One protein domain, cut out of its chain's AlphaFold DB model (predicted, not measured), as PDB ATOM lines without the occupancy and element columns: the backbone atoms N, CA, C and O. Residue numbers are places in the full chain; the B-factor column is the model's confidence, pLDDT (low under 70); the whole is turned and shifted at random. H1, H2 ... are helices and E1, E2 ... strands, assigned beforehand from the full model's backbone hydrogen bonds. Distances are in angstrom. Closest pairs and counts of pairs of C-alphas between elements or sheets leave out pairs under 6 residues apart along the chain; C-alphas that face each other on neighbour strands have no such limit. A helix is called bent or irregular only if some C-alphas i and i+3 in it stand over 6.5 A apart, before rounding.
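AT A GLANCE: This is residues 2 to 73 of the 339 residues of the protein "MutL protein" of Peptococcaceae bacterium (UniProt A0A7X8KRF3). A short pair of parallel strands, E1 and E2, has H1 on one side and the first half of long H2 on the other; H2 then runs on away from the pair, with little H3 at its far end. The printed part has 72 residues, with two named strands and three named helices in the order E1 H1 E2 H2 H3; of the 43 residues in named elements helices hold 37, mostly helix, and the whole is loose, with a radius of gyration of the C-alphas of 15.1 A and spans of 42 by 32 by 14 A.

IN THESE COORDINATES: E1, residues 2 to 4, begins at C-alpha 2 (47.631, -1.149, 34.170). H1 is residues 8 to 20, 19.1 A, irregular: C-alphas 9 and 12 are 7.3 A apart. E2 is residues 25 to 27; H2, residues 41 to 59, 26.4 A; H3, residues 62 to 66, ends at C-alpha 66 (38.449, -7.091, 58.874).

HOW THE PARTS SIT: E1, H1 and E2 form a strand-helix-strand unit, parallel strands joined through a helix, its crossover right-handed. N 4 and O 26 are 2.9 A apart, within hydrogen-bond range. The closest C-alphas of H1 and E2, Arg 15 and Val 25, are 6.2 A apart; those of E1 and H2, Leu 3 and Ile 47, 7.7 A. H1 and H2 are apart. H2 and H3 are close but not clearly touching, closest C-alphas Ile 56 and Glu 62, 5.8 A. Every O i to N i+4 pair is within range in H2, 7 of 9 in H1, 0 of 1 in H3, where 2 of 2 O i to N i+3 pairs are.

THE WHOLE: The farthest C-alphas, Val 35 and Glu 63, are 44.2 A apart. The printed part has no cut; the link E2 to H2 is long. Residues 56 to 69 have pLDDT under 70.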
ATOM      1  N   PHE A   2      47.846  -0.414  35.421       93.25
ATOM      2  CA  PHE A   2      47.631  -1.149  34.170       93.25
ATOM      3  C   PHE A   2      47.366  -2.618  34.487       93.25
ATOM      4  O   PHE A   2      47.968  -3.159  35.411       93.25
ATOM      5  N   LEU A   3      46.482  -3.257  33.723       94.00
ATOM      6  CA  LEU A   3      46.223  -4.689  33.803       94.00
ATOM      7  C   LEU A   3      46.497  -5.318  32.434       94.00
ATOM      8  O   LEU A   3      45.928  -4.887  31.433       94.00
ATOM      9  N   ILE A   4      47.365  -6.326  32.402       94.69
ATOM     10  CA  ILE A   4      47.737  -7.067  31.197       94.69
ATOM     11  C   ILE A   4      47.033  -8.428  31.230       94.69
ATOM     12  O   ILE A   4      47.301  -9.241  32.113       94.69
ATOM     13  N   CYS A   5      46.161  -8.676  30.251       92.56
ATOM     14  CA  CYS A   5      45.413  -9.933  30.091       92.56
ATOM     15  C   CYS A   5      45.629 -10.514  28.683       92.56
ATOM     16  O   CYS A   5      44.673 -10.798  27.964       92.56
ATOM     17  N   GLY A   6      46.883 -10.570  28.230       88.94
ATOM     18  CA  GLY A   6      47.230 -10.881  26.841       88.94
ATOM     19  C   GLY A   6      48.173 -12.070  26.698       88.94
ATOM     20  O   GLY A   6      48.347 -12.879  27.607       88.94
ATOM     21  N   ASN A   7      48.800 -12.169  25.527       88.62
ATOM     22  CA  ASN A   7      49.727 -13.247  25.205       88.62
ATOM     23  C   ASN A   7      50.874 -13.334  26.233       88.62
ATOM     24  O   ASN A   7      51.702 -12.426  26.338       88.62
ATOM     25  N   ARG A   8      50.960 -14.479  26.927       86.44
ATOM     26  CA  ARG A   8      51.941 -14.749  27.990       86.44
ATOM     27  C   ARG A   8      53.393 -14.524  27.558       86.44
ATOM     28  O   ARG A   8      54.213 -14.171  28.395       86.44
ATOM     29  N   VAL A   9      53.710 -14.702  26.272       90.56
ATOM     30  CA  VAL A   9      55.067 -14.515  25.728       90.56
ATOM     31  C   VAL A   9      55.540 -13.064  25.856       90.56
ATOM     32  O   VAL A   9      56.724 -12.831  26.072       90.56
ATOM     33  N   VAL A  10      54.633 -12.090  25.740       93.31
ATOM     34  CA  VAL A  10      54.978 -10.656  25.766       93.31
ATOM     35  C   VAL A  10      54.560  -9.954  27.056       93.31
ATOM     36  O   VAL A  10      55.019  -8.840  27.305       93.31
ATOM     37  N   SER A  11      53.724 -10.583  27.890       93.25
ATOM     38  CA  SER A  11      53.195  -9.974  29.117       93.25
ATOM     39  C   SER A  11      54.291  -9.483  30.069       93.25
ATOM     40  O   SER A  11      54.199  -8.353  30.544       93.25
ATOM     41  N   GLU A  12      55.349 -10.270  30.298       93.31
ATOM     42  CA  GLU A  12      56.455  -9.861  31.183       93.31
ATOM     43  C   GLU A  12      57.289  -8.718  30.593       93.31
ATOM     44  O   GLU A  12      57.688  -7.804  31.312       93.31
ATOM     45  N   THR A  13      57.492  -8.703  29.274       95.56
ATOM     46  CA  THR A  13      58.183  -7.598  28.594       95.56
ATOM     47  C   THR A  13      57.409  -6.291  28.747       95.56
ATOM     48  O   THR A  13      57.974  -5.272  29.141       95.56
ATOM     49  N   ILE A  14      56.096  -6.320  28.489       95.88
ATOM     50  CA  ILE A  14      55.220  -5.147  28.625       95.88
ATOM     51  C   ILE A  14      55.182  -4.680  30.084       95.88
ATOM     52  O   ILE A  14      55.277  -3.480  30.352       95.88
ATOM     53  N   ARG A  15      55.081  -5.622  31.030       95.94
ATOM     54  CA  ARG A  15      55.132  -5.337  32.464       95.94
ATOM     55  C   ARG A  15      56.416  -4.601  32.833       95.94
ATOM     56  O   ARG A  15      56.327  -3.527  33.422       95.94
ATOM     57  N   GLY A  16      57.576  -5.121  32.430       96.62
ATOM     58  CA  GLY A  16      58.871  -4.504  32.710       96.62
ATOM     59  C   GLY A  16      58.977  -3.074  32.171       96.62
ATOM     60  O   GLY A  16      59.404  -2.178  32.896       96.62
ATOM     61  N   MET A  17      58.516  -2.825  30.941       97.25
ATOM     62  CA  MET A  17      58.514  -1.478  30.346       97.25
ATOM     63  C   MET A  17      57.628  -0.492  31.124       97.25
ATOM     64  O   MET A  17      58.017   0.651  31.361       97.25
ATOM     65  N   LEU A  18      56.431  -0.922  31.532       97.06
ATOM     66  CA  LEU A  18      55.493  -0.081  32.280       97.06
ATOM     67  C   LEU A  18      55.964   0.176  33.721       97.06
ATOM     68  O   LEU A  18      55.832   1.299  34.211       97.06
ATOM     69  N   GLU A  19      56.534  -0.830  34.387       96.88
ATOM     70  CA  GLU A  19      57.107  -0.694  35.730       96.88
ATOM     71  C   GLU A  19      58.331   0.238  35.723       96.88
ATOM     72  O   GLU A  19      58.428   1.114  36.584       96.88
ATOM     73  N   GLN A  20      59.207   0.149  34.711       97.31
ATOM     74  CA  GLN A  20      60.316   1.098  34.509       97.31
ATOM     75  C   GLN A  20      59.828   2.541  34.313       97.31
ATOM     76  O   GLN A  20      60.480   3.482  34.760       97.31
ATOM     77  N   ALA A  21      58.652   2.730  33.709       96.94
ATOM     78  CA  ALA A  21      57.989   4.029  33.583       96.94
ATOM     79  C   ALA A  21      57.218   4.463  34.855       96.94
ATOM     80  O   ALA A  21      56.408   5.395  34.809       96.94
ATOM     81  N   GLY A  22      57.421   3.779  35.986       95.75
ATOM     82  CA  GLY A  22      56.807   4.101  37.276       95.75
ATOM     83  C   GLY A  22      55.314   3.781  37.357       95.75
ATOM     84  O   GLY A  22      54.593   4.379  38.161       95.75
ATOM     85  N   LYS A  23      54.797   2.886  36.508       95.75
ATOM     86  CA  LYS A  23      53.382   2.490  36.528       95.75
ATOM     87  C   LYS A  23      53.193   1.209  37.340       95.75
ATOM     88  O   LYS A  23      53.946   0.258  37.198       95.75
ATOM     89  N   LYS A  24      52.131   1.154  38.153       93.25
ATOM     90  CA  LYS A  24      51.692  -0.087  38.816       93.25
ATOM     91  C   LYS A  24      51.046  -1.014  37.785       93.25
ATOM     92  O   LYS A  24      50.063  -0.600  37.162       93.25
ATOM     93  N   VAL A  25      51.561  -2.232  37.643       94.81
ATOM     94  CA  VAL A  25      51.097  -3.226  36.667       94.81
ATOM     95  C   VAL A  25      50.594  -4.477  37.379       94.81
ATOM     96  O   VAL A  25      51.183  -4.927  38.356       94.81
ATOM     97  N   TYR A  26      49.506  -5.033  36.866       94.12
ATOM     98  CA  TYR A  26      48.956  -6.330  37.234       94.12
ATOM     99  C   TYR A  26      48.942  -7.213  35.984       94.12
ATOM    100  O   TYR A  26      48.751  -6.710  34.874       94.12
ATOM    101  N   VAL A  27      49.125  -8.518  36.154       93.75
ATOM    102  CA  VAL A  27      49.081  -9.499  35.063       93.75
ATOM    103  C   VAL A  27      48.123 -10.610  35.466       93.75
ATOM    104  O   VAL A  27      48.151 -11.061  36.607       93.75
ATOM    105  N   THR A  28      47.267 -11.032  34.543       94.19
ATOM    106  CA  THR A  28      46.327 -12.145  34.733       94.19
ATOM    107  C   THR A  28      46.255 -12.986  33.458       94.19
ATOM    108  O   THR A  28      46.975 -12.722  32.488       94.19
ATOM    109  N   ASN A  29      45.418 -14.022  33.465       92.00
ATOM    110  CA  ASN A  29      45.237 -14.912  32.325       92.00
ATOM    111  C   ASN A  29      44.800 -14.143  31.071       92.00
ATOM    112  O   ASN A  29      44.199 -13.067  31.134       92.00
ATOM    113  N   ASN A  30      45.130 -14.712  29.915       91.75
ATOM    114  CA  ASN A  30      44.732 -14.166  28.627       91.75
ATOM    115  C   ASN A  30      43.204 -14.233  28.487       91.75
ATOM    116  O   ASN A  30      42.644 -15.310  28.650       91.75
ATOM    117  N   VAL A  31      42.554 -13.115  28.140       91.50
ATOM    118  CA  VAL A  31      41.095 -13.088  27.906       91.50
ATOM    119  C   VAL A  31      40.666 -13.857  26.660       91.50
ATOM    120  O   VAL A  31      39.496 -14.197  26.526       91.50
ATOM    121  N   LEU A  32      41.607 -14.121  25.751       90.44
ATOM    122  CA  LEU A  32      41.417 -14.918  24.544       90.44
ATOM    123  C   LEU A  32      42.496 -16.016  24.495       90.44
ATOM    124  O   LEU A  32      43.473 -15.881  23.746       90.44
ATOM    125  N   PRO A  33      42.409 -17.053  25.352       86.56
ATOM    126  CA  PRO A  33      43.447 -18.078  25.465       86.56
ATOM    127  C   PRO A  33      43.650 -18.863  24.163       86.56
ATOM    128  O   PRO A  33      44.781 -19.249  23.861       86.56
ATOM    129  N   SER A  34      42.589 -19.052  23.375       84.94
ATOM    130  CA  SER A  34      42.628 -19.710  22.071       84.94
ATOM    131  C   SER A  34      41.680 -19.032  21.066       84.94
ATOM    132  O   SER A  34      40.867 -18.174  21.421       84.94
ATOM    133  N   VAL A  35      41.814 -19.358  19.774       78.94
ATOM    134  CA  VAL A  35      40.949 -18.800  18.721       78.94
ATOM    135  C   VAL A  35      39.517 -19.283  18.965       78.94
ATOM    136  O   VAL A  35      39.263 -20.481  18.914       78.94
ATOM    137  N   ASN A  36      38.591 -18.345  19.180       78.50
ATOM    138  CA  ASN A  36      37.182 -18.587  19.531       78.50
ATOM    139  C   ASN A  36      36.925 -19.090  20.965       78.50
ATOM    140  O   ASN A  36      35.863 -19.648  21.227       78.50
ATOM    141  N   GLU A  37      37.839 -18.858  21.904       83.25
ATOM    142  CA  GLU A  37      37.596 -19.105  23.327       83.25
ATOM    143  C   GLU A  37      37.825 -17.819  24.109       83.25
ATOM    144  O   GLU A  37      38.880 -17.203  23.977       83.25
ATOM    145  N   ILE A  38      36.843 -17.413  24.914       86.25
ATOM    146  CA  ILE A  38      36.940 -16.229  25.768       86.25
ATOM    147  C   ILE A  38      36.936 -16.653  27.233       86.25
ATOM    148  O   ILE A  38      35.994 -17.303  27.680       86.25
ATOM    149  N   ASP A  39      37.944 -16.202  27.980       87.38
ATOM    150  CA  ASP A  39      38.062 -16.383  29.429       87.38
ATOM    151  C   ASP A  39      38.150 -15.020  30.141       87.38
ATOM    152  O   ASP A  39      39.218 -14.456  30.379       87.38
ATOM    153  N   ILE A  40      36.988 -14.440  30.442       87.38
ATOM    154  CA  ILE A  40      36.879 -13.099  31.045       87.38
ATOM    155  C   ILE A  40      36.984 -13.097  32.570       87.38
ATOM    156  O   ILE A  40      37.237 -12.041  33.158       87.38
ATOM    157  N   GLU A  41      36.767 -14.235  33.229       85.94
ATOM    158  CA  GLU A  41      36.621 -14.281  34.684       85.94
ATOM    159  C   GLU A  41      37.899 -13.838  35.429       85.94
ATOM    160  O   GLU A  41      37.791 -12.989  36.325       85.94
ATOM    161  N   PRO A  42      39.115 -14.287  35.050       89.81
ATOM    162  CA  PRO A  42      40.354 -13.867  35.710       89.81
ATOM    163  C   PRO A  42      40.604 -12.361  35.601       89.81
ATOM    164  O   PRO A  42      40.988 -11.713  36.579       89.81
ATOM    165  N   ALA A  43      40.342 -11.779  34.427       90.81
ATOM    166  CA  ALA A  43      40.484 -10.346  34.199       90.81
ATOM    167  C   ALA A  43      39.476  -9.538  35.022       90.81
ATOM    168  O   ALA A  43      39.851  -8.580  35.700       90.81
ATOM    169  N   GLN A  44      38.204  -9.947  35.030       85.69
ATOM    170  CA  GLN A  44      37.165  -9.282  35.817       85.69
ATOM    171  C   GLN A  44      37.437  -9.358  37.323       85.69
ATOM    172  O   GLN A  44      37.249  -8.363  38.029       85.69
ATOM    173  N   ASN A  45      37.911 -10.504  37.820       85.19
ATOM    174  CA  ASN A  45      38.287 -10.663  39.223       85.19
ATOM    175  C   ASN A  45      39.449  -9.729  39.597       85.19
ATOM    176  O   ASN A  45      39.344  -9.030  40.607       85.19
ATOM    177  N   GLN A  46      40.478  -9.616  38.751       89.69
ATOM    178  CA  GLN A  46      41.607  -8.712  38.991       89.69
ATOM    179  C   GLN A  46      41.198  -7.232  38.949       89.69
ATOM    180  O   GLN A  46      41.607  -6.453  39.810       89.69
ATOM    181  N   ILE A  47      40.357  -6.828  37.989       87.00
ATOM    182  CA  ILE A  47      39.801  -5.463  37.926       87.00
ATOM    183  C   ILE A  47      39.010  -5.156  39.197       87.00
ATOM    184  O   ILE A  47      39.164  -4.080  39.776       87.00
ATOM    185  N   ARG A  48      38.183  -6.103  39.657       79.00
ATOM    186  CA  ARG A  48      37.403  -5.964  40.890       79.00
ATOM    187  C   ARG A  48      38.309  -5.763  42.101       79.00
ATOM    188  O   ARG A  48      38.026  -4.885  42.908       79.00
ATOM    189  N   GLU A  49      39.377  -6.540  42.234       81.94
ATOM    190  CA  GLU A  49      40.339  -6.383  43.330       81.94
ATOM    191  C   GLU A  49      41.003  -5.008  43.304       81.94
ATOM    192  O   GLU A  49      40.998  -4.313  44.318       81.94
ATOM    193  N   ILE A  50      41.471  -4.566  42.131       85.75
ATOM    194  CA  ILE A  50      42.052  -3.229  41.948       85.75
ATOM    195  C   ILE A  50      41.042  -2.148  42.348       85.75
ATOM    196  O   ILE A  50      41.397  -1.195  43.044       85.75
ATOM    197  N   PHE A  51      39.785  -2.283  41.929       79.50
ATOM    198  CA  PHE A  51      38.723  -1.329  42.238       79.50
ATOM    199  C   PHE A  51      38.402  -1.281  43.736       79.50
ATOM    200  O   PHE A  51      38.328  -0.197  44.312       79.50
ATOM    201  N   ILE A  52      38.274  -2.443  44.385       75.19
ATOM    202  CA  ILE A  52      38.037  -2.547  45.829       75.19
ATOM    203  C   ILE A  52      39.213  -1.942  46.603       75.19
ATOM    204  O   ILE A  52      38.984  -1.162  47.522       75.19
ATOM    205  N   GLU A  53      40.459  -2.234  46.220       76.06
ATOM    206  CA  GLU A  53      41.646  -1.616  46.827       76.06
ATOM    207  C   GLU A  53      41.602  -0.084  46.754       76.06
ATOM    208  O   GLU A  53      41.961   0.582  47.725       76.06
ATOM    209  N   HIS A  54      41.154   0.483  45.629       76.00
ATOM    210  CA  HIS A  54      41.041   1.934  45.473       76.00
ATOM    211  C   HIS A  54      39.886   2.519  46.290       76.00
ATOM    212  O   HIS A  54      40.083   3.545  46.935       76.00
ATOM    213  N   ILE A  55      38.706   1.886  46.304       70.56
ATOM    214  CA  ILE A  55      37.559   2.376  47.088       70.56
ATOM    215  C   ILE A  55      37.848   2.319  48.580       70.56
ATOM    216  O   ILE A  55      37.567   3.290  49.277       70.56
ATOM    217  N   ILE A  56      38.377   1.193  49.068       66.12
ATOM    218  CA  ILE A  56      38.660   1.008  50.493       66.12
ATOM    219  C   ILE A  56      39.601   2.110  50.975       66.12
ATOM    220  O   ILE A  56      39.284   2.768  51.960       66.12
ATOM    221  N   LYS A  57      40.672   2.387  50.220       67.00
ATOM    222  CA  LYS A  57      41.598   3.486  50.518       67.00
ATOM    223  C   LYS A  57      40.949   4.864  50.412       67.00
ATOM    224  O   LYS A  57      41.183   5.722  51.250       67.00
ATOM    225  N   ALA A  58      40.143   5.097  49.377       63.16
ATOM    226  CA  ALA A  58      39.529   6.402  49.135       63.16
ATOM    227  C   ALA A  58      38.446   6.761  50.163       63.16
ATOM    228  O   ALA A  58      38.227   7.939  50.431       63.16
ATOM    229  N   LYS A  59      37.754   5.762  50.720       64.38
ATOM    230  CA  LYS A  59      36.673   5.945  51.697       64.38
ATOM    231  C   LYS A  59      37.073   5.594  53.137       64.38
ATOM    232  O   LYS A  59      36.202   5.629  53.999       64.38
ATOM    233  N   GLY A  60      38.340   5.250  53.394       63.25
ATOM    234  CA  GLY A  60      38.827   4.874  54.729       63.25
ATOM    235  C   GLY A  60      38.131   3.636  55.306       63.25
ATOM    236  O   GLY A  60      37.844   3.576  56.495       63.25
ATOM    237  N   LEU A  61      37.775   2.670  54.452       65.44
ATOM    238  CA  LEU A  61      37.029   1.467  54.848       65.44
ATOM    239  C   LEU A  61      37.967   0.308  55.227       65.44
ATOM    240  O   LEU A  61      37.540  -0.849  55.194       65.44
ATOM    241  N   GLU A  62      39.249   0.570  55.524       67.50
ATOM    242  CA  GLU A  62      40.220  -0.488  55.840       67.50
ATOM    243  C   GLU A  62      39.763  -1.351  57.023       67.50
ATOM    244  O   GLU A  62      39.875  -2.577  56.971       67.50
ATOM    245  N   GLU A  63      39.170  -0.725  58.041       62.62
ATOM    246  CA  GLU A  63      38.670  -1.389  59.251       62.62
ATOM    247  C   GLU A  63      37.471  -2.309  58.967       62.62
ATOM    248  O   GLU A  63      37.307  -3.352  59.598       62.62
ATOM    249  N   ILE A  64      36.665  -1.980  57.952       62.88
ATOM    250  CA  ILE A  64      35.465  -2.740  57.584       62.88
ATOM    251  C   ILE A  64      35.831  -4.070  56.920       62.88
ATOM    252  O   ILE A  64      35.114  -5.056  57.065       62.88
ATOM    253  N   LYS A  65      36.976  -4.141  56.231       60.44
ATOM    254  CA  LYS A  65      37.427  -5.370  55.565       60.44
ATOM    255  C   LYS A  65      37.755  -6.493  56.559       60.44
ATOM    256  O   LYS A  65      37.657  -7.656  56.192       60.44
ATOM    257  N   VAL A  66      38.130  -6.142  57.792       62.06
ATOM    258  CA  VAL A  66      38.449  -7.091  58.874       62.06
ATOM    259  C   VAL A  66      37.179  -7.679  59.506       62.06
ATOM    260  O   VAL A  66      37.221  -8.772  60.056       62.06
ATOM    261  N   LEU A  67      36.042  -6.983  59.397       60.88
ATOM    262  CA  LEU A  67      34.766  -7.388  59.999       60.88
ATOM    263  C   LEU A  67      33.980  -8.422  59.172       60.88
ATOM    264  O   LEU A  67      32.972  -8.932  59.655       60.88
ATOM    265  N   PHE A  68      34.401  -8.726  57.939       63.97
ATOM    266  CA  PHE A  68      33.667  -9.621  57.041       63.97
ATOM    267  C   PHE A  68      34.525 -10.800  56.573       63.97
ATOM    268  O   PHE A  68      35.475 -10.625  55.814       63.97
ATOM    269  N   ASP A  69      34.104 -12.019  56.924       66.69
ATOM    270  CA  ASP A  69      34.727 -13.277  56.473       66.69
ATOM    271  C   ASP A  69      34.486 -13.585  54.980       66.69
ATOM    272  O   ASP A  69      35.058 -14.523  54.423       66.69
ATOM    273  N   LYS A  70      33.626 -12.808  54.305       70.75
ATOM    274  CA  LYS A  70      33.239 -13.012  52.902       70.75
ATOM    275  C   LYS A  70      33.740 -11.889  51.991       70.75
ATOM    276  O   LYS A  70      33.761 -10.724  52.393       70.75
ATOM    277  N   PRO A  71      34.084 -12.201  50.727       73.44
ATOM    278  CA  PRO A  71      34.512 -11.194  49.768       73.44
ATOM    279  C   PRO A  71      33.375 -10.222  49.436       73.44
ATOM    280  O   PRO A  71      32.233 -10.623  49.212       73.44
ATOM    281  N   ILE A  72      33.713  -8.938  49.315       78.06
ATOM    282  CA  ILE A  72      32.776  -7.904  48.862       78.06
ATOM    283  C   ILE A  72      32.366  -8.205  47.413       78.06
ATOM    284  O   ILE A  72      33.204  -8.293  46.507       78.06
ATOM    285  N   ILE A  73      31.061  -8.345  47.186       82.00
ATOM    286  CA  ILE A  73      30.477  -8.539  45.858       82.00
ATOM    287  C   ILE A  73      29.893  -7.198  45.401       82.00
ATOM    288  O   ILE A  73      28.955  -6.702  46.022       82.00
TER     289      ILE A  73